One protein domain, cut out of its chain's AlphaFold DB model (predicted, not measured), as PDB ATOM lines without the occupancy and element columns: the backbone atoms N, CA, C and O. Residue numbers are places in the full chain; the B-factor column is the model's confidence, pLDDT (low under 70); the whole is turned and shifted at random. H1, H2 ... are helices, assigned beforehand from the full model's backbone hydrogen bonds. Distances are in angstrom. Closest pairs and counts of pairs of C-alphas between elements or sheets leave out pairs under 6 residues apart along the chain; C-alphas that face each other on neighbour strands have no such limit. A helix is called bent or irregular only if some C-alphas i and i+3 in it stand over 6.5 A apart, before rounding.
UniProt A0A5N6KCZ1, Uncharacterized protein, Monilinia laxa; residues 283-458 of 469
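AT A GLANCE: This is residues 283 to 458 of the 469 residues of an uncharacterized protein of Monilinia laxa (UniProt A0A5N6KCZ1). What shape does the model have? It is a flat, loose bundle of four long helical pieces, H1b, H3, H5 and H6, running up and down, with H3 touching the other three. Beyond one end of the bundle the bent helix H1 goes on as H1a, and the sharply kinked H4 makes an arch whose residues 358 to 363 and 365 to 371 stick out, while the unnamed tail, residues 424 to 458, folds back lengthwise past H1 and H6. What are its make-up and size? The printed part has 176 residues with six named helices, H1 to H6 in order, and no named strand: all helix. The whole is loose, with a radius of gyration of the C-alphas of 19.4 A and spans of 62, 44 and 22 A.

HOW THE PARTS SIT: What does H1, residues 283 to 313, meet? By its hydrogen bonds it was assigned as one helix, but it is bent, C-alphas 291 and 294 being 7.0 A apart; its arms H1a, residues 283 to 291, and H1b, residues 294 to 313, stand at a steep tilt of 40 degrees. H1b touches H3, residues 335 to 351, opposite ways at a shallow tilt of 21 degrees; the closest C-alphas, of Ala 302 and Tyr 348, are 5.2 A apart. How do the later helices stand? H5, residues 379 to 392, and H6, residues 396 to 423, form a hairpin at a shallow tilt of 31 degrees, with the C-alphas of Lys 383 and Leu 406 closest at 5.9 A. H3 touches H5, closest C-alphas Ala 339 and Leu 391 at 6.9 A, and with residues 342 to 349 alone touches H6, closest C-alphas Ala 349 and Leu 410 at 6.7 A. What of the backbones? Every O i to N i+4 pair is within hydrogen-bond range in H1a, H1b, H3 and H5, against 22 of 24 in H6 and 12 of 14 in H4, residues 358 to 375; H2, residues 329 to 332, is too short for such a pair.

IN THESE COORDINATES: Where do the helices begin and end? H1a starts at C-alpha 283, (16.853, -13.068, 41.597), and H6 ends at C-alpha 423, (-0.244, -10.334, 42.196). How long are they? H1a is 12.4 A long, H1b 28.9 A, H2 5.6 A, H3 24.7 A, H4 21.3 A, H5 20.1 A and H6 40.7 A. Which are irregular? H4, where C-alphas 366 and 369 are 8.1 A apart, with a kink of 80 degrees near residue 369, and H6, where C-alphas 397 and 400 are 7.3 A apart.

THE WHOLE: How far does it reach? The two C-alphas farthest apart, those of Phe 328 and Gln 430, are 63.6 A apart. Is anything missing or uncertain? The printed part has no cut, and the link from H1 to H2 is long, with 15 residues. The pLDDT is under 70 at residues 325 to 332, 441 to 445 and 457 to 458.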
ATOM      1  N   SER A 283      15.848 -13.896  42.274       96.62
ATOM      2  CA  SER A 283      16.853 -13.068  41.597       96.62
ATOM      3  C   SER A 283      16.466 -12.759  40.142       96.62
ATOM      4  O   SER A 283      16.477 -11.599  39.720       96.62
ATOM      5  N   LEU A 284      16.040 -13.774  39.379       97.44
ATOM      6  CA  LEU A 284      15.585 -13.615  37.993       97.44
ATOM      7  C   LEU A 284      14.328 -12.746  37.904       97.44
ATOM      8  O   LEU A 284      14.273 -11.820  37.091       97.44
ATOM      9  N   ARG A 285      13.352 -12.977  38.793       97.50
ATOM     10  CA  ARG A 285      12.168 -12.124  38.938       97.50
ATOM     11  C   ARG A 285      12.562 -10.670  39.184       97.50
ATOM     12  O   ARG A 285      12.070  -9.793  38.480       97.50
ATOM     13  N   ALA A 286      13.456 -10.401  40.134       96.69
ATOM     14  CA  ALA A 286      13.918  -9.045  40.426       96.69
ATOM     15  C   ALA A 286      14.583  -8.384  39.204       96.69
ATOM     16  O   ALA A 286      14.334  -7.211  38.915       96.69
ATOM     17  N   GLY A 287      15.370  -9.147  38.436       97.00
ATOM     18  CA  GLY A 287      15.935  -8.705  37.160       97.00
ATOM     19  C   GLY A 287      14.870  -8.319  36.127       97.00
ATOM     20  O   GLY A 287      14.962  -7.252  35.516       97.00
ATOM     21  N   ILE A 288      13.825  -9.137  35.983       97.31
ATOM     22  CA  ILE A 288      12.690  -8.876  35.084       97.31
ATOM     23  C   ILE A 288      11.924  -7.619  35.509       97.31
ATOM     24  O   ILE A 288      11.675  -6.750  34.673       97.31
ATOM     25  N   VAL A 289      11.603  -7.475  36.798       97.06
ATOM     26  CA  VAL A 289      10.918  -6.279  37.323       97.06
ATOM     27  C   VAL A 289      11.752  -5.031  37.055       97.06
ATOM     28  O   VAL A 289      11.244  -4.050  36.516       97.06
ATOM     29  N   LYS A 290      13.059  -5.083  37.334       96.00
ATOM     30  CA  LYS A 290      13.985  -3.983  37.046       96.00
ATOM     31  C   LYS A 290      14.026  -3.618  35.561       96.00
ATOM     32  O   LYS A 290      14.171  -2.443  35.235       96.00
ATOM     33  N   HIS A 291      13.920  -4.599  34.671       96.25
ATOM     34  CA  HIS A 291      13.889  -4.367  33.230       96.25
ATOM     35  C   HIS A 291      12.590  -3.697  32.762       96.25
ATOM     36  O   HIS A 291      12.644  -2.836  31.889       96.25
ATOM     37  N   LEU A 292      11.444  -4.062  33.344       96.56
ATOM     38  CA  LEU A 292      10.129  -3.519  32.978       96.56
ATOM     39  C   LEU A 292       9.802  -2.187  33.676       96.56
ATOM     40  O   LEU A 292       8.986  -1.414  33.168       96.56
ATOM     41  N   GLN A 293      10.472  -1.867  34.788       95.50
ATOM     42  CA  GLN A 293      10.241  -0.641  35.560       95.50
ATOM     43  C   GLN A 293      10.297   0.651  34.723       95.50
ATOM     44  O   GLN A 293       9.367   1.448  34.826       95.50
ATOM     45  N   PRO A 294      11.301   0.886  33.849       95.81
ATOM     46  CA  PRO A 294      11.350   2.120  33.067       95.81
ATOM     47  C   PRO A 294      10.153   2.284  32.129       95.81
ATOM     48  O   PRO A 294       9.759   3.410  31.835       95.81
ATOM     49  N   GLN A 295       9.582   1.183  31.631       96.88
ATOM     50  CA  GLN A 295       8.368   1.230  30.824       96.88
ATOM     51  C   GLN A 295       7.161   1.598  31.692       96.88
ATOM     52  O   GLN A 295       6.402   2.494  31.326       96.88
ATOM     53  N   TYR A 296       7.028   0.970  32.862       96.00
ATOM     54  CA  TYR A 296       5.987   1.302  33.835       96.00
ATOM     55  C   TYR A 296       6.020   2.786  34.237       96.00
ATOM     56  O   TYR A 296       4.993   3.459  34.186       96.00
ATOM     57  N   ASP A 297       7.201   3.334  34.537       94.81
ATOM     58  CA  ASP A 297       7.369   4.745  34.911       94.81
ATOM     59  C   ASP A 297       6.910   5.706  33.802       94.81
ATOM     60  O   ASP A 297       6.300   6.746  34.082       94.81
ATOM     61  N   ARG A 298       7.171   5.358  32.531       97.00
ATOM     62  CA  ARG A 298       6.692   6.127  31.370       97.00
ATOM     63  C   ARG A 298       5.172   6.080  31.262       97.00
ATOM     64  O   ARG A 298       4.571   7.135  31.076       97.00
ATOM     65  N   ILE A 299       4.566   4.902  31.428       96.38
ATOM     66  CA  ILE A 299       3.105   4.717  31.408       96.38
ATOM     67  C   ILE A 299       2.456   5.562  32.510       96.38
ATOM     68  O   ILE A 299       1.570   6.366  32.227       96.38
ATOM     69  N   VAL A 300       2.947   5.465  33.750       94.62
ATOM     70  CA  VAL A 300       2.449   6.255  34.890       94.62
ATOM     71  C   VAL A 300       2.554   7.756  34.619       94.62
ATOM     72  O   VAL A 300       1.616   8.511  34.883       94.62
ATOM     73  N   SER A 301       3.693   8.206  34.091       94.88
ATOM     74  CA  SER A 301       3.926   9.624  33.808       94.88
ATOM     75  C   SER A 301       2.986  10.146  32.718       94.88
ATOM     76  O   SER A 301       2.366  11.193  32.902       94.88
ATOM     77  N   ALA A 302       2.834   9.405  31.619       96.50
ATOM     78  CA  ALA A 302       1.938   9.769  30.526       96.50
ATOM     79  C   ALA A 302       0.459   9.725  30.947       96.50
ATOM     80  O   ALA A 302      -0.280  10.656  30.637       96.50
ATOM     81  N   SER A 303       0.049   8.729  31.741       95.56
ATOM     82  CA  SER A 303      -1.299   8.651  32.320       95.56
ATOM     83  C   SER A 303      -1.619   9.891  33.168       95.56
ATOM     84  O   SER A 303      -2.652  10.532  32.975       95.56
ATOM     85  N   ARG A 304      -0.700  10.330  34.044       93.94
ATOM     86  CA  ARG A 304      -0.882  11.549  34.864       93.94
ATOM     87  C   ARG A 304      -1.059  12.815  34.022       93.94
ATOM     88  O   ARG A 304      -1.892  13.661  34.357       93.94
ATOM     89  N   LEU A 305      -0.277  12.954  32.949       95.56
ATOM     90  CA  LEU A 305      -0.401  14.077  32.015       95.56
ATOM     91  C   LEU A 305      -1.752  14.039  31.297       95.56
ATOM     92  O   LEU A 305      -2.469  15.041  31.293       95.56
ATOM     93  N   LEU A 306      -2.135  12.871  30.782       95.81
ATOM     94  CA  LEU A 306      -3.400  12.671  30.088       95.81
ATOM     95  C   LEU A 306      -4.601  12.977  30.993       95.81
ATOM     96  O   LEU A 306      -5.467  13.750  30.596       95.81
ATOM     97  N   VAL A 307      -4.628  12.461  32.226       94.38
ATOM     98  CA  VAL A 307      -5.685  12.750  33.216       94.38
ATOM     99  C   VAL A 307      -5.790  14.247  33.499       94.38
ATOM    100  O   VAL A 307      -6.891  14.797  33.542       94.38
ATOM    101  N   THR A 308      -4.655  14.930  33.664       94.06
ATOM    102  CA  THR A 308      -4.634  16.379  33.920       94.06
ATOM    103  C   THR A 308      -5.258  17.152  32.757       94.06
ATOM    104  O   THR A 308      -6.093  18.030  32.977       94.06
ATOM    105  N   CYS A 309      -4.900  16.807  31.520       95.00
ATOM    106  CA  CYS A 309      -5.461  17.431  30.323       95.00
ATOM    107  C   CYS A 309      -6.945  17.098  30.131       95.00
ATOM    108  O   CYS A 309      -7.739  17.998  29.863       95.00
ATOM    109  N   ILE A 310      -7.341  15.842  30.351       94.75
ATOM    110  CA  ILE A 310      -8.740  15.411  30.308       94.75
ATOM    111  C   ILE A 310      -9.581  16.229  31.290       94.75
ATOM    112  O   ILE A 310     -10.610  16.774  30.904       94.75
ATOM    113  N   ASN A 311      -9.128  16.390  32.534       93.25
ATOM    114  CA  ASN A 311      -9.860  17.153  33.544       93.25
ATOM    115  C   ASN A 311     -10.024  18.633  33.169       93.25
ATOM    116  O   ASN A 311     -11.078  19.214  33.423       93.25
ATOM    117  N   ASN A 312      -9.027  19.229  32.509       93.19
ATOM    118  CA  ASN A 312      -9.117  20.601  32.001       93.19
ATOM    119  C   ASN A 312     -10.107  20.743  30.832       93.19
ATOM    120  O   ASN A 312     -10.675  21.817  30.643       93.19
ATOM    121  N   GLU A 313     -10.328  19.674  30.063       93.50
ATOM    122  CA  GLU A 313     -11.233  19.655  28.906       93.50
ATOM    123  C   GLU A 313     -12.633  19.097  29.225       93.50
ATOM    124  O   GLU A 313     -13.560  19.280  28.435       93.50
ATOM    125  N   LYS A 314     -12.830  18.485  30.402       92.56
ATOM    126  CA  LYS A 314     -14.122  18.018  30.955       92.56
ATOM    127  C   LYS A 314     -14.954  19.140  31.604       92.56
ATOM    128  O   LYS A 314     -15.758  18.902  32.510       92.56
ATOM    129  N   VAL A 315     -14.768  20.374  31.153       90.69
ATOM    130  CA  VAL A 315     -15.505  21.558  31.615       90.69
ATOM    131  C   VAL A 315     -16.581  21.952  30.604       90.69
ATOM    132  O   VAL A 315     -16.634  21.433  29.490       90.69
ATOM    133  N   LYS A 316     -17.468  22.882  30.979       88.69
ATOM    134  CA  LYS A 316     -18.489  23.399  30.059       88.69
ATOM    135  C   LYS A 316     -17.821  24.001  28.816       88.69
ATOM    136  O   LYS A 316     -16.942  24.847  28.956       88.69
ATOM    137  N   ASN A 317     -18.278  23.607  27.627       86.25
ATOM    138  CA  ASN A 317     -17.708  24.002  26.327       86.25
ATOM    139  C   ASN A 317     -16.261  23.516  26.087       86.25
ATOM    140  O   ASN A 317     -15.603  23.992  25.164       86.25
ATOM    141  N   GLY A 318     -15.746  22.602  26.914       89.69
ATOM    142  CA  GLY A 318     -14.469  21.939  26.664       89.69
ATOM    143  C   GLY A 318     -14.580  20.875  25.570       89.69
ATOM    144  O   GLY A 318     -15.676  20.400  25.236       89.69
ATOM    145  N   ALA A 319     -13.437  20.462  25.018       90.56
ATOM    146  CA  ALA A 319     -13.405  19.453  23.957       90.56
ATOM    147  C   ALA A 319     -14.018  18.113  24.411       90.56
ATOM    148  O   ALA A 319     -14.612  17.394  23.605       90.56
ATOM    149  N   LEU A 320     -13.965  17.820  25.716       92.50
ATOM    150  CA  LEU A 320     -14.486  16.605  26.344       92.50
ATOM    151  C   LEU A 320     -15.710  16.862  27.240       92.50
ATOM    152  O   LEU A 320     -15.993  16.067  28.133       92.50
ATOM    153  N   ASP A 321     -16.460  17.946  27.010       90.56
ATOM    154  CA  ASP A 321     -17.701  18.219  27.744       90.56
ATOM    155  C   ASP A 321     -18.716  17.061  27.572       90.56
ATOM    156  O   ASP A 321     -19.198  16.833  26.459       90.56
ATOM    157  N   PRO A 322     -19.101  16.332  28.637       86.75
ATOM    158  CA  PRO A 322     -20.010  15.194  28.521       86.75
ATOM    159  C   PRO A 322     -21.457  15.595  28.193       86.75
ATOM    160  O   PRO A 322     -22.247  14.740  27.797       86.75
ATOM    161  N   CYS A 323     -21.829  16.873  28.342       85.81
ATOM    162  CA  CYS A 323     -23.179  17.366  28.066       85.81
ATOM    163  C   CYS A 323     -23.131  18.657  27.226       85.81
ATOM    164  O   CYS A 323     -23.393  19.741  27.758       85.81
ATOM    165  N   PRO A 324     -22.782  18.573  25.927       77.69
ATOM    166  CA  PRO A 324     -22.736  19.749  25.061       77.69
ATOM    167  C   PRO A 324     -24.109  20.436  25.060       77.69
ATOM    168  O   PRO A 324     -25.133  19.807  24.800       77.69
ATOM    169  N   THR A 325     -24.151  21.719  25.432       69.81
ATOM    170  CA  THR A 325     -25.410  22.429  25.719       69.81
ATOM    171  C   THR A 325     -26.209  22.842  24.484       69.81
ATOM    172  O   THR A 325     -27.314  23.359  24.639       69.81
ATOM    173  N   SER A 326     -25.707  22.617  23.269       63.47
ATOM    174  CA  SER A 326     -26.430  22.962  22.049       63.47
ATOM    175  C   SER A 326     -26.151  21.955  20.931       63.47
ATOM    176  O   SER A 326     -25.021  21.532  20.713       63.47
ATOM    177  N   THR A 327     -27.205  21.595  20.198       58.94
ATOM    178  CA  THR A 327     -27.142  20.830  18.940       58.94
ATOM    179  C   THR A 327     -26.547  21.639  17.778       58.94
ATOM    180  O   THR A 327     -26.497  21.139  16.662       58.94
ATOM    181  N   PHE A 328     -26.158  22.897  18.019       52.06
ATOM    182  CA  PHE A 328     -25.590  23.832  17.045       52.06
ATOM    183  C   PHE A 328     -24.123  24.205  17.356       52.06
ATOM    184  O   PHE A 328     -23.523  24.946  16.586       52.06
ATOM    185  N   ASP A 329     -23.531  23.696  18.448       53.53
ATOM    186  CA  ASP A 329     -22.189  24.090  18.920       53.53
ATOM    187  C   ASP A 329     -21.052  23.192  18.393       53.53
ATOM    188  O   ASP A 329     -19.888  23.465  18.687       53.53
ATOM    189  N   ASP A 330     -21.345  22.169  17.579       56.41
ATOM    190  CA  ASP A 330     -20.307  21.337  16.941       56.41
ATOM    191  C   ASP A 330     -19.415  22.147  15.970       56.41
ATOM    192  O   ASP A 330     -18.317  21.713  15.633       56.41
ATOM    193  N   GLU A 331     -19.828  23.354  15.562       59.78
ATOM    194  CA  GLU A 331     -19.014  24.263  14.735       59.78
ATOM    195  C   GLU A 331     -17.944  25.047  15.528       59.78
ATOM    196  O   GLU A 331     -17.111  25.716  14.919       59.78
ATOM    197  N   ASN A 332     -17.921  24.965  16.866       65.31
ATOM    198  CA  ASN A 332     -17.017  25.754  17.721       65.31
ATOM    199  C   ASN A 332     -15.876  24.951  18.368       65.31
ATOM    200  O   ASN A 332     -15.224  25.445  19.293       65.31
ATOM    201  N   PHE A 333     -15.602  23.727  17.909       76.38
ATOM    202  CA  PHE A 333     -14.402  23.025  18.357       76.38
ATOM    203  C   PHE A 333     -13.155  23.759  17.871       76.38
ATOM    204  O   PHE A 333     -12.963  23.935  16.672       76.38
ATOM    205  N   ASP A 334     -12.290  24.148  18.807       88.69
ATOM    206  CA  ASP A 334     -10.946  24.612  18.482       88.69
ATOM    207  C   ASP A 334     -10.123  23.409  17.981       88.69
ATOM    208  O   ASP A 334      -9.803  22.519  18.786       88.69
ATOM    209  N   PRO A 335      -9.768  23.346  16.680       91.25
ATOM    210  CA  PRO A 335      -9.033  22.216  16.121       91.25
ATOM    211  C   PRO A 335      -7.686  21.994  16.809       91.25
ATOM    212  O   PRO A 335      -7.203  20.865  16.859       91.25
ATOM    213  N   ILE A 336      -7.087  23.057  17.361       93.12
ATOM    214  CA  ILE A 336      -5.803  22.984  18.059       93.12
ATOM    215  C   ILE A 336      -5.955  22.166  19.344       93.12
ATOM    216  O   ILE A 336      -5.156  21.267  19.583       93.12
ATOM    217  N   ARG A 337      -7.020  22.389  20.125       93.69
ATOM    218  CA  ARG A 337      -7.271  21.655  21.382       93.69
ATOM    219  C   ARG A 337      -7.537  20.172  21.134       93.69
ATOM    220  O   ARG A 337      -7.090  19.320  21.897       93.69
ATOM    221  N   ILE A 338      -8.239  19.848  20.046       94.62
ATOM    222  CA  ILE A 338      -8.444  18.452  19.631       94.62
ATOM    223  C   ILE A 338      -7.113  17.823  19.218       94.62
ATOM    224  O   ILE A 338      -6.800  16.729  19.683       94.62
ATOM    225  N   ALA A 339      -6.314  18.507  18.397       96.19
ATOM    226  CA  ALA A 339      -4.999  18.014  17.990       96.19
ATOM    227  C   ALA A 339      -4.069  17.775  19.194       96.19
ATOM    228  O   ALA A 339      -3.373  16.764  19.229       96.19
ATOM    229  N   GLU A 340      -4.097  18.653  20.202       96.56
ATOM    230  CA  GLU A 340      -3.355  18.482  21.459       96.56
ATOM    231  C   GLU A 340      -3.786  17.217  22.216       96.56
ATOM    232  O   GLU A 340      -2.935  16.428  22.630       96.56
ATOM    233  N   LEU A 341      -5.095  16.973  22.358       97.31
ATOM    234  CA  LEU A 341      -5.608  15.753  22.992       97.31
ATOM    235  C   LEU A 341      -5.223  14.487  22.217       97.31
ATOM    236  O   LEU A 341      -4.854  13.487  22.835       97.31
ATOM    237  N   VAL A 342      -5.299  14.526  20.882       97.88
ATOM    238  CA  VAL A 342      -4.878  13.410  20.021       97.88
ATOM    239  C   VAL A 342      -3.388  13.123  20.218       97.88
ATOM    240  O   VAL A 342      -3.030  11.983  20.502       97.88
ATOM    241  N   GLY A 343      -2.536  14.150  20.174       98.00
ATOM    242  CA  GLY A 343      -1.098  13.993  20.402       98.00
ATOM    243  C   GLY A 343      -0.778  13.383  21.769       98.00
ATOM    244  O   GLY A 343       0.034  12.467  21.863       98.00
ATOM    245  N   LEU A 344      -1.470  13.812  22.829       97.81
ATOM    246  CA  LEU A 344      -1.271  13.266  24.177       97.81
ATOM    247  C   LEU A 344      -1.669  11.789  24.295       97.81
ATOM    248  O   LEU A 344      -0.969  11.018  24.953       97.81
ATOM    249  N   VAL A 345      -2.784  11.371  23.684       98.31
ATOM    250  CA  VAL A 345      -3.199   9.960  23.739       98.31
ATOM    251  C   VAL A 345      -2.323   9.072  22.851       98.31
ATOM    252  O   VAL A 345      -2.068   7.924  23.208       98.31
ATOM    253  N   GLU A 346      -1.794   9.600  21.744       98.31
ATOM    254  CA  GLU A 346      -0.782   8.926  20.921       98.31
ATOM    255  C   GLU A 346       0.533   8.734  21.690       98.31
ATOM    256  O   GLU A 346       1.085   7.632  21.703       98.31
ATOM    257  N   GLU A 347       1.005   9.772  22.390       98.31
ATOM    258  CA  GLU A 347       2.168   9.684  23.278       98.31
ATOM    259  C   GLU A 347       1.941   8.656  24.392       98.31
ATOM    260  O   GLU A 347       2.819   7.830  24.651       98.31
ATOM    261  N   TYR A 348       0.751   8.644  25.003       98.38
ATOM    262  CA  TYR A 348       0.395   7.647  26.009       98.38
ATOM    263  C   TYR A 348       0.392   6.230  25.428       98.38
ATOM    264  O   TYR A 348       1.040   5.342  25.986       98.38
ATOM    265  N   ALA A 349      -0.238   6.016  24.272       98.12
ATOM    266  CA  ALA A 349      -0.246   4.727  23.587       98.12
ATOM    267  C   ALA A 349       1.171   4.227  23.263       98.12
ATOM    268  O   ALA A 349       1.463   3.042  23.440       98.12
ATOM    269  N   ALA A 350       2.072   5.126  22.856       97.50
ATOM    270  CA  ALA A 350       3.462   4.795  22.559       97.50
ATOM    271  C   ALA A 350       4.245   4.307  23.793       97.50
ATOM    272  O   ALA A 350       5.182   3.520  23.648       97.50
ATOM    273  N   THR A 351       3.858   4.701  25.014       97.88
ATOM    274  CA  THR A 351       4.528   4.224  26.242       97.88
ATOM    275  C   THR A 351       4.343   2.725  26.502       97.88
ATOM    276  O   THR A 351       5.194   2.107  27.148       97.88
ATOM    277  N   PHE A 352       3.293   2.112  25.945       97.25
ATOM    278  CA  PHE A 352       3.053   0.668  26.021       97.25
ATOM    279  C   PHE A 352       3.922  -0.138  25.053       97.25
ATOM    280  O   PHE A 352       3.933  -1.367  25.111       97.25
ATOM    281  N   GLU A 353       4.683   0.513  24.173       94.81
ATOM    282  CA  GLU A 353       5.626  -0.204  23.334       94.81
ATOM    283  C   GLU A 353       6.827  -0.692  24.161       94.81
ATOM    284  O   GLU A 353       7.551   0.093  24.777       94.81
ATOM    285  N   ARG A 354       7.063  -2.011  24.137       93.06
ATOM    286  CA  ARG A 354       8.206  -2.640  24.811       93.06
ATOM    287  C   ARG A 354       9.529  -2.041  24.347       93.06
ATOM    288  O   ARG A 354       9.758  -1.840  23.141       93.06
ATOM    289  N   ASP A 355      10.431  -1.888  25.311       92.69
ATOM    290  CA  ASP A 355      11.827  -1.577  25.051       92.69
ATOM    291  C   ASP A 355      12.484  -2.701  24.236       92.69
ATOM    292  O   ASP A 355      12.179  -3.886  24.375       92.69
ATOM    293  N   LYS A 356      13.364  -2.305  23.313       92.94
ATOM    294  CA  LYS A 356      14.039  -3.212  22.376       92.94
ATOM    295  C   LYS A 356      15.533  -2.955  22.428       92.94
ATOM    296  O   LYS A 356      15.972  -1.811  22.254       92.94
ATOM    297  N   ASP A 357      16.312  -4.010  22.612       93.69
ATOM    298  CA  ASP A 357      17.759  -3.947  22.440       93.69
ATOM    299  C   ASP A 357      18.119  -3.710  20.952       93.69
ATOM    300  O   ASP A 357      17.257  -3.801  20.066       93.69
ATOM    301  N   PRO A 358      19.377  -3.352  20.636       95.25
ATOM    302  CA  PRO A 358      19.782  -3.048  19.266       95.25
ATOM    303  C   PRO A 358      19.537  -4.181  18.259       95.25
ATOM    304  O   PRO A 358      19.208  -3.897  17.104       95.25
ATOM    305  N   ILE A 359      19.673  -5.445  18.675       94.31
ATOM    306  CA  ILE A 359      19.485  -6.605  17.797       94.31
ATOM    307  C   ILE A 359      17.995  -6.773  17.508       94.31
ATOM    308  O   ILE A 359      17.605  -6.848  16.339       94.31
ATOM    309  N   THR A 360      17.149  -6.710  18.537       93.06
ATOM    310  CA  THR A 360      15.695  -6.739  18.349       93.06
ATOM    311  C   THR A 360      15.203  -5.566  17.505       93.06
ATOM    312  O   THR A 360      14.416  -5.766  16.578       93.06
ATOM    313  N   LYS A 361      15.730  -4.348  17.687       95.00
ATOM    314  CA  LYS A 361      15.423  -3.213  16.791       95.00
ATOM    315  C   LYS A 361      15.764  -3.515  15.328       95.00
ATOM    316  O   LYS A 361      14.976  -3.186  14.437       95.00
ATOM    317  N   ALA A 362      16.907  -4.150  15.067       94.00
ATOM    318  CA  ALA A 362      17.299  -4.541  13.717       94.00
ATOM    319  C   ALA A 362      16.346  -5.595  13.124       94.00
ATOM    320  O   ALA A 362      15.928  -5.451  11.973       94.00
ATOM    321  N   GLN A 363      15.931  -6.598  13.904       92.19
ATOM    322  CA  GLN A 363      14.948  -7.604  13.473       92.19
ATOM    323  C   GLN A 363      13.599  -6.966  13.126       92.19
ATOM    324  O   GLN A 363      13.069  -7.197  12.039       92.19
ATOM    325  N   PHE A 364      13.086  -6.079  13.985       93.50
ATOM    326  CA  PHE A 364      11.877  -5.298  13.705       93.50
ATOM    327  C   PHE A 364      12.015  -4.484  12.413       93.50
ATOM    328  O   PHE A 364      11.087  -4.434  11.607       93.50
ATOM    329  N   ARG A 365      13.186  -3.881  12.165       95.00
ATOM    330  CA  ARG A 365      13.438  -3.118  10.937       95.00
ATOM    331  C   ARG A 365      13.426  -4.000   9.689       95.00
ATOM    332  O   ARG A 365      12.825  -3.608   8.691       95.00
ATOM    333  N   LEU A 366      14.067  -5.167   9.740       92.62
ATOM    334  CA  LEU A 366      14.079  -6.137   8.639       92.62
ATOM    335  C   LEU A 366      12.675  -6.677   8.344       92.62
ATOM    336  O   LEU A 366      12.315  -6.913   7.191       92.62
ATOM    337  N   ALA A 367      11.864  -6.818   9.387       92.06
ATOM    338  CA  ALA A 367      10.512  -7.334   9.314       92.06
ATOM    339  C   ALA A 367       9.418  -6.277   9.133       92.06
ATOM    340  O   ALA A 367       8.250  -6.652   9.017       92.06
ATOM    341  N   LYS A 368       9.774  -4.986   9.085       94.00
ATOM    342  CA  LYS A 368       8.839  -3.858   9.214       94.00
ATOM    343  C   LYS A 368       7.564  -4.041   8.392       94.00
ATOM    344  O   LYS A 368       6.482  -4.080   8.949       94.00
ATOM    345  N   ARG A 369       7.687  -4.287   7.083       93.81
ATOM    346  CA  ARG A 369       6.523  -4.456   6.193       93.81
ATOM    347  C   ARG A 369       5.574  -5.577   6.636       93.81
ATOM    348  O   ARG A 369       4.366  -5.443   6.499       93.81
ATOM    349  N   LYS A 370       6.110  -6.706   7.109       91.88
ATOM    350  CA  LYS A 370       5.285  -7.831   7.579       91.88
ATOM    351  C   LYS A 370       4.598  -7.481   8.895       91.88
ATOM    352  O   LYS A 370       3.429  -7.805   9.058       91.88
ATOM    353  N   LEU A 371       5.324  -6.832   9.804       91.94
ATOM    354  CA  LEU A 371       4.807  -6.398  11.099       91.94
ATOM    355  C   LEU A 371       3.724  -5.333  10.949       91.94
ATOM    356  O   LEU A 371       2.669  -5.482  11.551       91.94
ATOM    357  N   ASP A 372       3.936  -4.335  10.092       91.62
ATOM    358  CA  ASP A 372       2.950  -3.297   9.782       91.62
ATOM    359  C   ASP A 372       1.650  -3.939   9.259       91.62
ATOM    360  O   ASP A 372       0.563  -3.639   9.746       91.62
ATOM    361  N   ASN A 373       1.754  -4.915   8.346       90.88
ATOM    362  CA  ASN A 373       0.592  -5.659   7.846       90.88
ATOM    363  C   ASN A 373      -0.133  -6.462   8.943       90.88
ATOM    364  O   ASN A 373      -1.353  -6.595   8.887       90.88
ATOM    365  N   MET A 374       0.600  -7.030   9.907       89.12
ATOM    366  CA  MET A 374       0.010  -7.770  11.030       89.12
ATOM    367  C   MET A 374      -0.674  -6.832  12.028       89.12
ATOM    368  O   MET A 374      -1.765  -7.136  12.499       89.12
ATOM    369  N   ARG A 375      -0.050  -5.685  12.322       89.88
ATOM    370  CA  ARG A 375      -0.565  -4.684  13.262       89.88
ATOM    371  C   ARG A 375      -1.739  -3.889  12.708       89.88
ATOM    372  O   ARG A 375      -2.545  -3.419  13.492       89.88
ATOM    373  N   MET A 376      -1.903  -3.799  11.386       90.38
ATOM    374  CA  MET A 376      -3.008  -3.052  10.766       90.38
ATOM    375  C   MET A 376      -4.408  -3.479  11.254       90.38
ATOM    376  O   MET A 376      -5.342  -2.686  11.196       90.38
ATOM    377  N   TYR A 377      -4.558  -4.723  11.715       90.75
ATOM    378  CA  TYR A 377      -5.820  -5.274  12.226       90.75
ATOM    379  C   TYR A 377      -5.864  -5.385  13.754       90.75
ATOM    380  O   TYR A 377      -6.777  -6.000  14.304       90.75
ATOM    381  N   GLU A 378      -4.860  -4.853  14.443       92.38
ATOM    382  CA  GLU A 378      -4.824  -4.844  15.896       92.38
ATOM    383  C   GLU A 378      -5.809  -3.774  16.417       92.38
ATOM    384  O   GLU A 378      -5.850  -2.666  15.873       92.38
ATOM    385  N   PRO A 379      -6.649  -4.093  17.422       95.25
ATOM    386  CA  PRO A 379      -7.684  -3.184  17.905       95.25
ATOM    387  C   PRO A 379      -7.204  -1.772  18.261       95.25
ATOM    388  O   PRO A 379      -7.874  -0.806  17.889       95.25
ATOM    389  N   ARG A 380      -6.071  -1.620  18.955       96.06
ATOM    390  CA  ARG A 380      -5.534  -0.301  19.325       96.06
ATOM    391  C   ARG A 380      -5.022   0.469  18.116       96.06
ATOM    392  O   ARG A 380      -5.350   1.646  17.981       96.06
ATOM    393  N   GLU A 381      -4.297  -0.173  17.209       96.12
ATOM    394  CA  GLU A 381      -3.842   0.434  15.955       96.12
ATOM    395  C   GLU A 381      -5.032   0.920  15.110       96.12
ATOM    396  O   GLU A 381      -5.023   2.035  14.591       96.12
ATOM    397  N   MET A 382      -6.117   0.141  15.042       96.81
ATOM    398  CA  MET A 382      -7.350   0.563  14.369       96.81
ATOM    399  C   MET A 382      -7.994   1.793  15.030       96.81
ATOM    400  O   MET A 382      -8.477   2.681  14.323       96.81
ATOM    401  N   LYS A 383      -8.002   1.865  16.369       97.75
ATOM    402  CA  LYS A 383      -8.519   3.021  17.125       97.75
ATOM    403  C   LYS A 383      -7.660   4.269  16.910       97.75
ATOM    404  O   LYS A 383      -8.216   5.332  16.646       97.75
ATOM    405  N   LEU A 384      -6.332   4.134  16.932       97.62
ATOM    406  CA  LEU A 384      -5.386   5.214  16.626       97.62
ATOM    407  C   LEU A 384      -5.590   5.745  15.201       97.62
ATOM    408  O   LEU A 384      -5.783   6.942  15.007       97.62
ATOM    409  N   GLN A 385      -5.667   4.860  14.204       97.12
ATOM    410  CA  GLN A 385      -5.929   5.259  12.816       97.12
ATOM    411  C   GLN A 385      -7.291   5.937  12.644       97.12
ATOM    412  O   GLN A 385      -7.415   6.890  11.875       97.12
ATOM    413  N   ARG A 386      -8.328   5.456  13.343       97.69
ATOM    414  CA  ARG A 386      -9.653   6.091  13.345       97.69
ATOM    415  C   ARG A 386      -9.576   7.511  13.905       97.69
ATOM    416  O   ARG A 386     -10.167   8.411  13.313       97.69
ATOM    417  N   LEU A 387      -8.850   7.706  15.004       97.38
ATOM    418  CA  LEU A 387      -8.670   9.013  15.630       97.38
ATOM    419  C   LEU A 387      -7.887   9.975  14.721       97.38
ATOM    420  O   LEU A 387      -8.320  11.109  14.532       97.38
ATOM    421  N   GLY A 388      -6.817   9.496  14.080       97.38
ATOM    422  CA  GLY A 388      -6.051  10.267  13.096       97.38
ATOM    423  C   GLY A 388      -6.904  10.729  11.912       97.38
ATOM    424  O   GLY A 388      -6.913  11.912  11.587       97.38
ATOM    425  N   ARG A 389      -7.719   9.839  11.324       97.81
ATOM    426  CA  ARG A 389      -8.640  10.215  10.230       97.81
ATOM    427  C   ARG A 389      -9.690  11.232  10.664       97.81
ATOM    428  O   ARG A 389     -10.004  12.139   9.907       97.81
ATOM    429  N   ILE A 390     -10.223  11.107  11.882       95.81
ATOM    430  CA  ILE A 390     -11.168  12.089  12.434       95.81
ATOM    431  C   ILE A 390     -10.534  13.485  12.495       95.81
ATOM    432  O   ILE A 390     -11.201  14.464  12.161       95.81
ATOM    433  N   LEU A 391      -9.263  13.570  12.894       95.56
ATOM    434  CA  LEU A 391      -8.518  14.825  12.935       95.56
ATOM    435  C   LEU A 391      -8.247  15.379  11.523       95.56
ATOM    436  O   LEU A 391      -8.492  16.558  11.280       95.56
ATOM    437  N   GLU A 392      -7.790  14.534  10.595       96.38
ATOM    438  CA  GLU A 392      -7.492  14.905   9.201       96.38
ATOM    439  C   GLU A 392      -8.736  15.395   8.442       96.38
ATOM    440  O   GLU A 392      -8.694  16.437   7.784       96.38
ATOM    441  N   ASP A 393      -9.854  14.677   8.578       96.00
ATOM    442  CA  ASP A 393     -11.130  14.988   7.926       96.00
ATOM    443  C   ASP A 393     -11.951  16.047   8.690       96.00
ATOM    444  O   ASP A 393     -13.054  16.401   8.265       96.00
ATOM    445  N   GLN A 394     -11.448  16.532   9.834       93.25
ATOM    446  CA  GLN A 394     -12.123  17.475  10.739       93.25
ATOM    447  C   GLN A 394     -13.528  17.010  11.170       93.25
ATOM    448  O   GLN A 394     -14.454  17.800  11.353       93.25
ATOM    449  N   ARG A 395     -13.703  15.696  11.355       93.25
ATOM    450  CA  ARG A 395     -14.957  15.049  11.782       93.25
ATOM    451  C   ARG A 395     -15.122  15.068  13.303       93.25
ATOM    452  O   ARG A 395     -15.269  14.025  13.942       93.25
ATOM    453  N   PHE A 396     -15.065  16.259  13.897       90.88
ATOM    454  CA  PHE A 396     -15.021  16.433  15.355       90.88
ATOM    455  C   PHE A 396     -16.270  15.934  16.090       90.88
ATOM    456  O   PHE A 396     -16.187  15.571  17.261       90.88
ATOM    457  N   ASP A 397     -17.392  15.783  15.390       88.75
ATOM    458  CA  ASP A 397     -18.600  15.141  15.912       88.75
ATOM    459  C   ASP A 397     -18.362  13.680  16.353       88.75
ATOM    460  O   ASP A 397     -19.005  13.178  17.275       88.75
ATOM    461  N   LEU A 398     -17.385  12.996  15.744       93.44
ATOM    462  CA  LEU A 398     -17.004  11.620  16.079       93.44
ATOM    463  C   LEU A 398     -15.856  11.535  17.095       93.44
ATOM    464  O   LEU A 398     -15.562  10.442  17.594       93.44
ATOM    465  N   PHE A 399     -15.201  12.659  17.404       94.06
ATOM    466  CA  PHE A 399     -13.966  12.697  18.188       94.06
ATOM    467  C   PHE A 399     -14.147  12.105  19.584       94.06
ATOM    468  O   PHE A 399     -13.429  11.180  19.947       94.06
ATOM    469  N   ARG A 400     -15.135  12.577  20.355       93.06
ATOM    470  CA  ARG A 400     -15.313  12.165  21.762       93.06
ATOM    471  C   ARG A 400     -15.505  10.660  21.920       93.06
ATOM    472  O   ARG A 400     -14.954  10.071  22.845       93.06
ATOM    473  N   ALA A 401     -16.279  10.046  21.026       94.44
ATOM    474  CA  ALA A 401     -16.519   8.608  21.051       94.44
ATOM    475  C   ALA A 401     -15.236   7.825  20.734       94.44
ATOM    476  O   ALA A 401     -14.869   6.933  21.493       94.44
ATOM    477  N   ALA A 402     -14.521   8.196  19.665       97.06
ATOM    478  CA  ALA A 402     -13.273   7.533  19.283       97.06
ATOM    479  C   ALA A 402     -12.154   7.734  20.323       97.06
ATOM    480  O   ALA A 402     -11.431   6.793  20.636       97.06
ATOM    481  N   PHE A 403     -12.044   8.940  20.887       97.50
ATOM    482  CA  PHE A 403     -11.101   9.260  21.956       97.50
ATOM    483  C   PHE A 403     -11.378   8.419  23.205       97.50
ATOM    484  O   PHE A 403     -10.464   7.790  23.726       97.50
ATOM    485  N   ARG A 404     -12.645   8.333  23.640       96.88
ATOM    486  CA  ARG A 404     -13.054   7.483  24.769       96.88
ATOM    487  C   ARG A 404     -12.712   6.012  24.530       96.88
ATOM    488  O   ARG A 404     -12.074   5.413  25.379       96.88
ATOM    489  N   GLU A 405     -13.069   5.455  23.372       97.50
ATOM    490  CA  GLU A 405     -12.765   4.053  23.035       97.50
ATOM    491  C   GLU A 405     -11.260   3.728  23.106       97.50
ATOM    492  O   GLU A 405     -10.886   2.605  23.459       97.50
ATOM    493  N   LEU A 406     -10.398   4.682  22.731       97.81
ATOM    494  CA  LEU A 406      -8.946   4.532  22.816       97.81
ATOM    495  C   LEU A 406      -8.437   4.683  24.254       97.81
ATOM    496  O   LEU A 406      -7.626   3.872  24.688       97.81
ATOM    497  N   VAL A 407      -8.912   5.681  25.003       97.62
ATOM    498  CA  VAL A 407      -8.533   5.862  26.413       97.62
ATOM    499  C   VAL A 407      -8.938   4.646  27.244       97.62
ATOM    500  O   VAL A 407      -8.110   4.130  27.985       97.62
ATOM    501  N   ASP A 408     -10.153   4.126  27.057       97.00
ATOM    502  CA  ASP A 408     -10.639   2.937  27.767       97.00
ATOM    503  C   ASP A 408      -9.758   1.701  27.482       97.00
ATOM    504  O   ASP A 408      -9.489   0.907  28.381       97.00
ATOM    505  N   ASP A 409      -9.264   1.542  26.246       97.50
ATOM    506  CA  ASP A 409      -8.327   0.470  25.860       97.50
ATOM    507  C   ASP A 409      -6.990   0.566  26.604       97.50
ATOM    508  O   ASP A 409      -6.486  -0.428  27.134       97.50
ATOM    509  N   LEU A 410      -6.424   1.775  26.647       97.50
ATOM    510  CA  LEU A 410      -5.136   2.047  27.282       97.50
ATOM    511  C   LEU A 410      -5.227   1.898  28.803       97.50
ATOM    512  O   LEU A 410      -4.377   1.242  29.405       97.50
ATOM    513  N   GLU A 411      -6.283   2.435  29.417       96.31
ATOM    514  CA  GLU A 411      -6.528   2.313  30.855       96.31
ATOM    515  C   GLU A 411      -6.822   0.865  31.261       96.31
ATOM    516  O   GLU A 411      -6.342   0.419  32.301       96.31
ATOM    517  N   THR A 412      -7.504   0.084  30.415       96.12
ATOM    518  CA  THR A 412      -7.676  -1.361  30.648       96.12
ATOM    519  C   THR A 412      -6.331  -2.067  30.747       96.12
ATOM    520  O   THR A 412      -6.087  -2.770  31.727       96.12
ATOM    521  N   GLN A 413      -5.416  -1.838  29.798       97.12
ATOM    522  CA  GLN A 413      -4.085  -2.441  29.888       97.12
ATOM    523  C   GLN A 413      -3.293  -1.908  31.094       97.12
ATOM    524  O   GLN A 413      -2.582  -2.670  31.747       97.12
ATOM    525  N   PHE A 414      -3.401  -0.618  31.417       96.25
ATOM    526  CA  PHE A 414      -2.710  -0.063  32.580       96.25
ATOM    527  C   PHE A 414      -3.200  -0.684  33.897       96.25
ATOM    528  O   PHE A 414      -2.382  -1.016  34.759       96.25
ATOM    529  N   LEU A 415      -4.508  -0.914  34.037       94.62
ATOM    530  CA  LEU A 415      -5.072  -1.633  35.177       94.62
ATOM    531  C   LEU A 415      -4.621  -3.096  35.215       94.62
ATOM    532  O   LEU A 415      -4.236  -3.551  36.289       94.62
ATOM    533  N   GLU A 416      -4.576  -3.798  34.075       96.31
ATOM    534  CA  GLU A 416      -4.018  -5.160  34.005       96.31
ATOM    535  C   GLU A 416      -2.576  -5.199  34.534       96.31
ATOM    536  O   GLU A 416      -2.227  -6.082  35.316       96.31
ATOM    537  N   ILE A 417      -1.737  -4.227  34.153       96.25
ATOM    538  CA  ILE A 417      -0.353  -4.124  34.643       96.25
ATOM    539  C   ILE A 417      -0.325  -3.907  36.160       96.25
ATOM    540  O   ILE A 417       0.470  -4.530  36.868       96.25
ATOM    541  N   ARG A 418      -1.187  -3.028  36.683       94.00
ATOM    542  CA  ARG A 418      -1.254  -2.732  38.122       94.00
ATOM    543  C   ARG A 418      -1.739  -3.918  38.946       94.00
ATOM    544  O   ARG A 418      -1.181  -4.149  40.017       94.00
ATOM    545  N   GLU A 419      -2.750  -4.633  38.467       94.06
ATOM    546  CA  GLU A 419      -3.257  -5.852  39.098       94.06
ATOM    547  C   GLU A 419      -2.173  -6.930  39.092       94.06
ATOM    548  O   GLU A 419      -1.811  -7.444  40.148       94.06
ATOM    549  N   ALA A 420      -1.548  -7.182  37.939       96.31
ATOM    550  CA  ALA A 420      -0.484  -8.172  37.833       96.31
ATOM    551  C   ALA A 420       0.737  -7.832  38.709       96.31
ATOM    552  O   ALA A 420       1.401  -8.734  39.218       96.31
ATOM    553  N   TRP A 421       1.020  -6.543  38.938       94.62
ATOM    554  CA  TRP A 421       2.034  -6.111  39.902       94.62
ATOM    555  C   TRP A 421       1.654  -6.474  41.341       94.62
ATOM    556  O   TRP A 421       2.487  -6.985  42.089       94.62
ATOM    557  N   GLY A 422       0.404  -6.215  41.741       91.62
ATOM    558  CA  GLY A 422      -0.108  -6.602  43.060       91.62
ATOM    559  C   GLY A 422      -0.072  -8.117  43.277       91.62
ATOM    560  O   GLY A 422       0.154  -8.583  44.394       91.62
ATOM    561  N   ASP A 423      -0.234  -8.876  42.198       94.75
ATOM    562  CA  ASP A 423      -0.244 -10.334  42.196       94.75
ATOM    563  C   ASP A 423       1.153 -10.958  42.223       94.75
ATOM    564  O   ASP A 423       1.320 -12.064  42.734       94.75
ATOM    565  N   LEU A 424       2.166 -10.233  41.744       95.88
ATOM    566  CA  LEU A 424       3.533 -10.720  41.545       95.88
ATOM    567  C   LEU A 424       4.174 -11.362  42.788       95.88
ATOM    568  O   LEU A 424       5.021 -12.248  42.656       95.88
ATOM    569  N   PHE A 425       3.783 -10.899  43.978       93.62
ATOM    570  CA  PHE A 425       4.348 -11.333  45.258       93.62
ATOM    571  C   PHE A 425       3.338 -12.043  46.173       93.62
ATOM    572  O   PHE A 425       3.632 -12.268  47.346       93.62
ATOM    573  N   LYS A 426       2.134 -12.385  45.681       92.88
ATOM    574  CA  LYS A 426       1.068 -12.990  46.508       92.88
ATOM    575  C   LYS A 426       1.485 -14.303  47.172       92.88
ATOM    576  O   LYS A 426       1.046 -14.583  48.287       92.88
ATOM    577  N   ASP A 427       2.341 -15.070  46.501       92.50
ATOM    578  CA  ASP A 427       2.801 -16.381  46.960       92.50
ATOM    579  C   ASP A 427       4.193 -16.381  47.605       92.50
ATOM    580  O   ASP A 427       4.684 -17.441  48.004       92.50
ATOM    581  N   ASP A 428       4.816 -15.212  47.791       91.94
ATOM    582  CA  ASP A 428       6.016 -15.107  48.621       91.94
ATOM    583  C   ASP A 428       5.646 -15.335  50.089       91.94
ATOM    584  O   ASP A 428       4.867 -14.600  50.699       91.94
ATOM    585  N   ARG A 429       6.223 -16.379  50.685       87.44
ATOM    586  CA  ARG A 429       6.035 -16.683  52.113       87.44
ATOM    587  C   ARG A 429       7.155 -16.107  52.960       87.44
ATOM    588  O   ARG A 429       6.961 -15.861  54.149       87.44
ATOM    589  N   GLN A 430       8.322 -15.903  52.361       77.06
ATOM    590  CA  GLN A 430       9.453 -15.257  53.004       77.06
ATOM    591  C   GLN A 430       9.411 -13.746  52.753       77.06
ATOM    592  O   GLN A 430       9.028 -13.299  51.679       77.06
ATOM    593  N   GLN A 431       9.834 -12.953  53.743       76.50
ATOM    594  CA  GLN A 431       9.907 -11.489  53.601       76.50
ATOM    595  C   GLN A 431      10.919 -11.041  52.538       76.50
ATOM    596  O   GLN A 431      10.827  -9.920  52.047       76.50
ATOM    597  N   ASP A 432      11.881 -11.899  52.193       86.44
ATOM    598  CA  ASP A 432      12.854 -11.609  51.150       86.44
ATOM    599  C   ASP A 432      12.263 -11.908  49.768       86.44
ATOM    600  O   ASP A 432      12.230 -13.054  49.306       86.44
ATOM    601  N   THR A 433      11.769 -10.851  49.124       85.12
ATOM    602  CA  THR A 433      11.300 -10.872  47.734       85.12
ATOM    603  C   THR A 433      12.438 -10.660  46.731       85.12
ATOM    604  O   THR A 433      12.205 -10.818  45.528       85.12
ATOM    605  N   MET A 434      13.639 -10.292  47.207       90.12
ATOM    606  CA  MET A 434      14.795  -9.805  46.439       90.12
ATOM    607  C   MET A 434      14.505  -8.611  45.515       90.12
ATOM    608  O   MET A 434      15.293  -8.307  44.620       90.12
ATOM    609  N   CYS A 435      13.375  -7.928  45.709       87.31
ATOM    610  CA  CYS A 435      12.944  -6.820  44.869       87.31
ATOM    611  C   CYS A 435      12.765  -5.551  45.709       87.31
ATOM    612  O   CYS A 435      11.800  -5.423  46.458       87.31
ATOM    613  N   ASP A 436      13.675  -4.588  45.538       84.94
ATOM    614  CA  ASP A 436      13.643  -3.292  46.242       84.94
ATOM    615  C   ASP A 436      12.701  -2.266  45.588       84.94
ATOM    616  O   ASP A 436      12.578  -1.123  46.038       84.94
ATOM    617  N   ILE A 437      12.074  -2.634  44.471       77.50
ATOM    618  CA  ILE A 437      11.326  -1.699  43.638       77.50
ATOM    619  C   ILE A 437       9.974  -1.419  44.292       77.50
ATOM    620  O   ILE A 437       9.129  -2.302  44.438       77.50
ATOM    621  N   GLN A 438       9.777  -0.162  44.692       73.12
ATOM    622  CA  GLN A 438       8.539   0.278  45.319       73.12
ATOM    623  C   GLN A 438       7.422   0.369  44.282       73.12
ATOM    624  O   GLN A 438       7.487   1.162  43.344       73.12
ATOM    625  N   TYR A 439       6.363  -0.407  44.504       76.62
ATOM    626  CA  TYR A 439       5.086  -0.206  43.837       76.62
ATOM    627  C   TYR A 439       4.509   1.153  44.245       76.62
ATOM    628  O   TYR A 439       4.301   1.402  45.438       76.62
ATOM    629  N   ASP A 440       4.238   2.032  43.277       75.81
ATOM    630  CA  ASP A 440       3.555   3.295  43.557       75.81
ATOM    631  C   ASP A 440       2.059   3.041  43.778       75.81
ATOM    632  O   ASP A 440       1.217   3.244  42.901       75.81
ATOM    633  N   SER A 441       1.723   2.608  44.993       68.44
ATOM    634  CA  SER A 441       0.342   2.389  45.430       68.44
ATOM    635  C   SER A 441      -0.506   3.664  45.452       68.44
ATOM    636  O   SER A 441      -1.703   3.586  45.705       68.44
ATOM    637  N   ARG A 442       0.090   4.841  45.206       66.88
ATOM    638  CA  ARG A 442      -0.599   6.139  45.199       66.88
ATOM    639  C   ARG A 442      -1.093   6.560  43.815       66.88
ATOM    640  O   ARG A 442      -1.657   7.647  43.691       66.88
ATOM    641  N   CYS A 443      -0.877   5.757  42.771       66.00
ATOM    642  CA  CYS A 443      -1.520   6.002  41.482       66.00
ATOM    643  C   CYS A 443      -3.048   5.929  41.617       66.00
ATOM    644  O   CYS A 443      -3.560   5.081  42.339       66.00
ATOM    645  N   LEU A 444      -3.754   6.839  40.932       62.25
ATOM    646  CA  LEU A 444      -5.213   6.997  40.989       62.25
ATOM    647  C   LEU A 444      -5.910   5.637  40.867       62.25
ATOM    648  O   LEU A 444      -5.722   4.932  39.878       62.25
ATOM    649  N   ASP A 445      -6.672   5.244  41.881       67.81
ATOM    650  CA  ASP A 445      -7.440   4.003  41.841       67.81
ATOM    651  C   ASP A 445      -8.675   4.197  40.959       67.81
ATOM    652  O   ASP A 445      -9.597   4.928  41.319       67.81
ATOM    653  N   GLY A 446      -8.689   3.529  39.803       76.25
ATOM    654  CA  GLY A 446      -9.855   3.436  38.926       76.25
ATOM    655  C   GLY A 446      -9.618   3.898  37.490       76.25
ATOM    656  O   GLY A 446      -8.595   4.489  37.161       76.25
ATOM    657  N   MET A 447     -10.599   3.595  36.639       86.12
ATOM    658  CA  MET A 447     -10.661   4.069  35.256       86.12
ATOM    659  C   MET A 447     -10.888   5.582  35.206       86.12
ATOM    660  O   MET A 447     -11.578   6.148  36.058       86.12
ATOM    661  N   ILE A 448     -10.383   6.227  34.155       85.44
ATOM    662  CA  ILE A 448     -10.674   7.634  33.869       85.44
ATOM    663  C   ILE A 448     -12.155   7.777  33.491       85.44
ATOM    664  O   ILE A 448     -12.581   7.371  32.413       85.44
ATOM    665  N   ASP A 449     -12.954   8.392  34.363       86.38
ATOM    666  CA  ASP A 449     -14.365   8.647  34.071       86.38
ATOM    667  C   ASP A 449     -14.519   9.845  33.117       86.38
ATOM    668  O   ASP A 449     -14.354  11.000  33.508       86.38
ATOM    669  N   LEU A 450     -14.864   9.577  31.856       87.56
ATOM    670  CA  LEU A 450     -15.134  10.585  30.821       87.56
ATOM    671  C   LEU A 450     -16.613  11.017  30.741       87.56
ATOM    672  O   LEU A 450     -17.016  11.653  29.762       87.56
ATOM    673  N   THR A 451     -17.454  10.632  31.705       89.00
ATOM    674  CA  THR A 451     -18.910  10.874  31.681       89.00
ATOM    675  C   THR A 451     -19.369  11.994  32.609       89.00
ATOM    676  O   THR A 451     -20.444  12.561  32.412       89.00
ATOM    677  N   VAL A 452     -18.545  12.360  33.590       87.94
ATOM    678  CA  VAL A 452     -18.870  13.374  34.599       87.94
ATOM    679  C   VAL A 452     -18.108  14.664  34.317       87.94
ATOM    680  O   VAL A 452     -16.929  14.616  33.999       87.94
ATOM    681  N   ARG A 453     -18.753  15.834  34.422       85.19
ATOM    682  CA  ARG A 453     -18.042  17.124  34.339       85.19
ATOM    683  C   ARG A 453     -17.161  17.313  35.563       85.19
ATOM    684  O   ARG A 453     -17.631  17.116  36.682       85.19
ATOM    685  N   GLU A 454     -15.945  17.794  35.352       85.75
ATOM    686  CA  GLU A 454     -15.139  18.268  36.471       85.75
ATOM    687  C   GLU A 454     -15.676  19.623  36.957       85.75
ATOM    688  O   GLU A 454     -16.110  20.452  36.144       85.75
ATOM    689  N   PRO A 455     -15.687  19.876  38.278       75.88
ATOM    690  CA  PRO A 455     -16.014  21.194  38.789       75.88
ATOM    691  C   PRO A 455     -14.994  22.198  38.251       75.88
ATOM    692  O   PRO A 455     -13.786  22.009  38.391       75.88
ATOM    693  N   ASP A 456     -15.483  23.275  37.637       70.12
ATOM    694  CA  ASP A 456     -14.626  24.330  37.106       70.12
ATOM    695  C   ASP A 456     -13.893  25.035  38.258       70.12
ATOM    696  O   ASP A 456     -14.406  25.942  38.922       70.12
ATOM    697  N   MET A 457     -12.666  24.585  38.511       65.12
ATOM    698  CA  MET A 457     -11.802  25.114  39.560       65.12
ATOM    699  C   MET A 457     -11.251  26.506  39.212       65.12
ATOM    700  O   MET A 457     -10.703  27.178  40.091       65.12
ATOM    701  N   GLN A 458     -11.404  26.985  37.969       63.69
ATOM    702  CA  GLN A 458     -10.945  28.318  37.570       63.69
ATOM    703  C   GLN A 458     -11.890  29.421  38.063       63.69
ATOM    704  O   GLN A 458     -11.428  30.507  38.422       63.69
TER     705      GLN A 458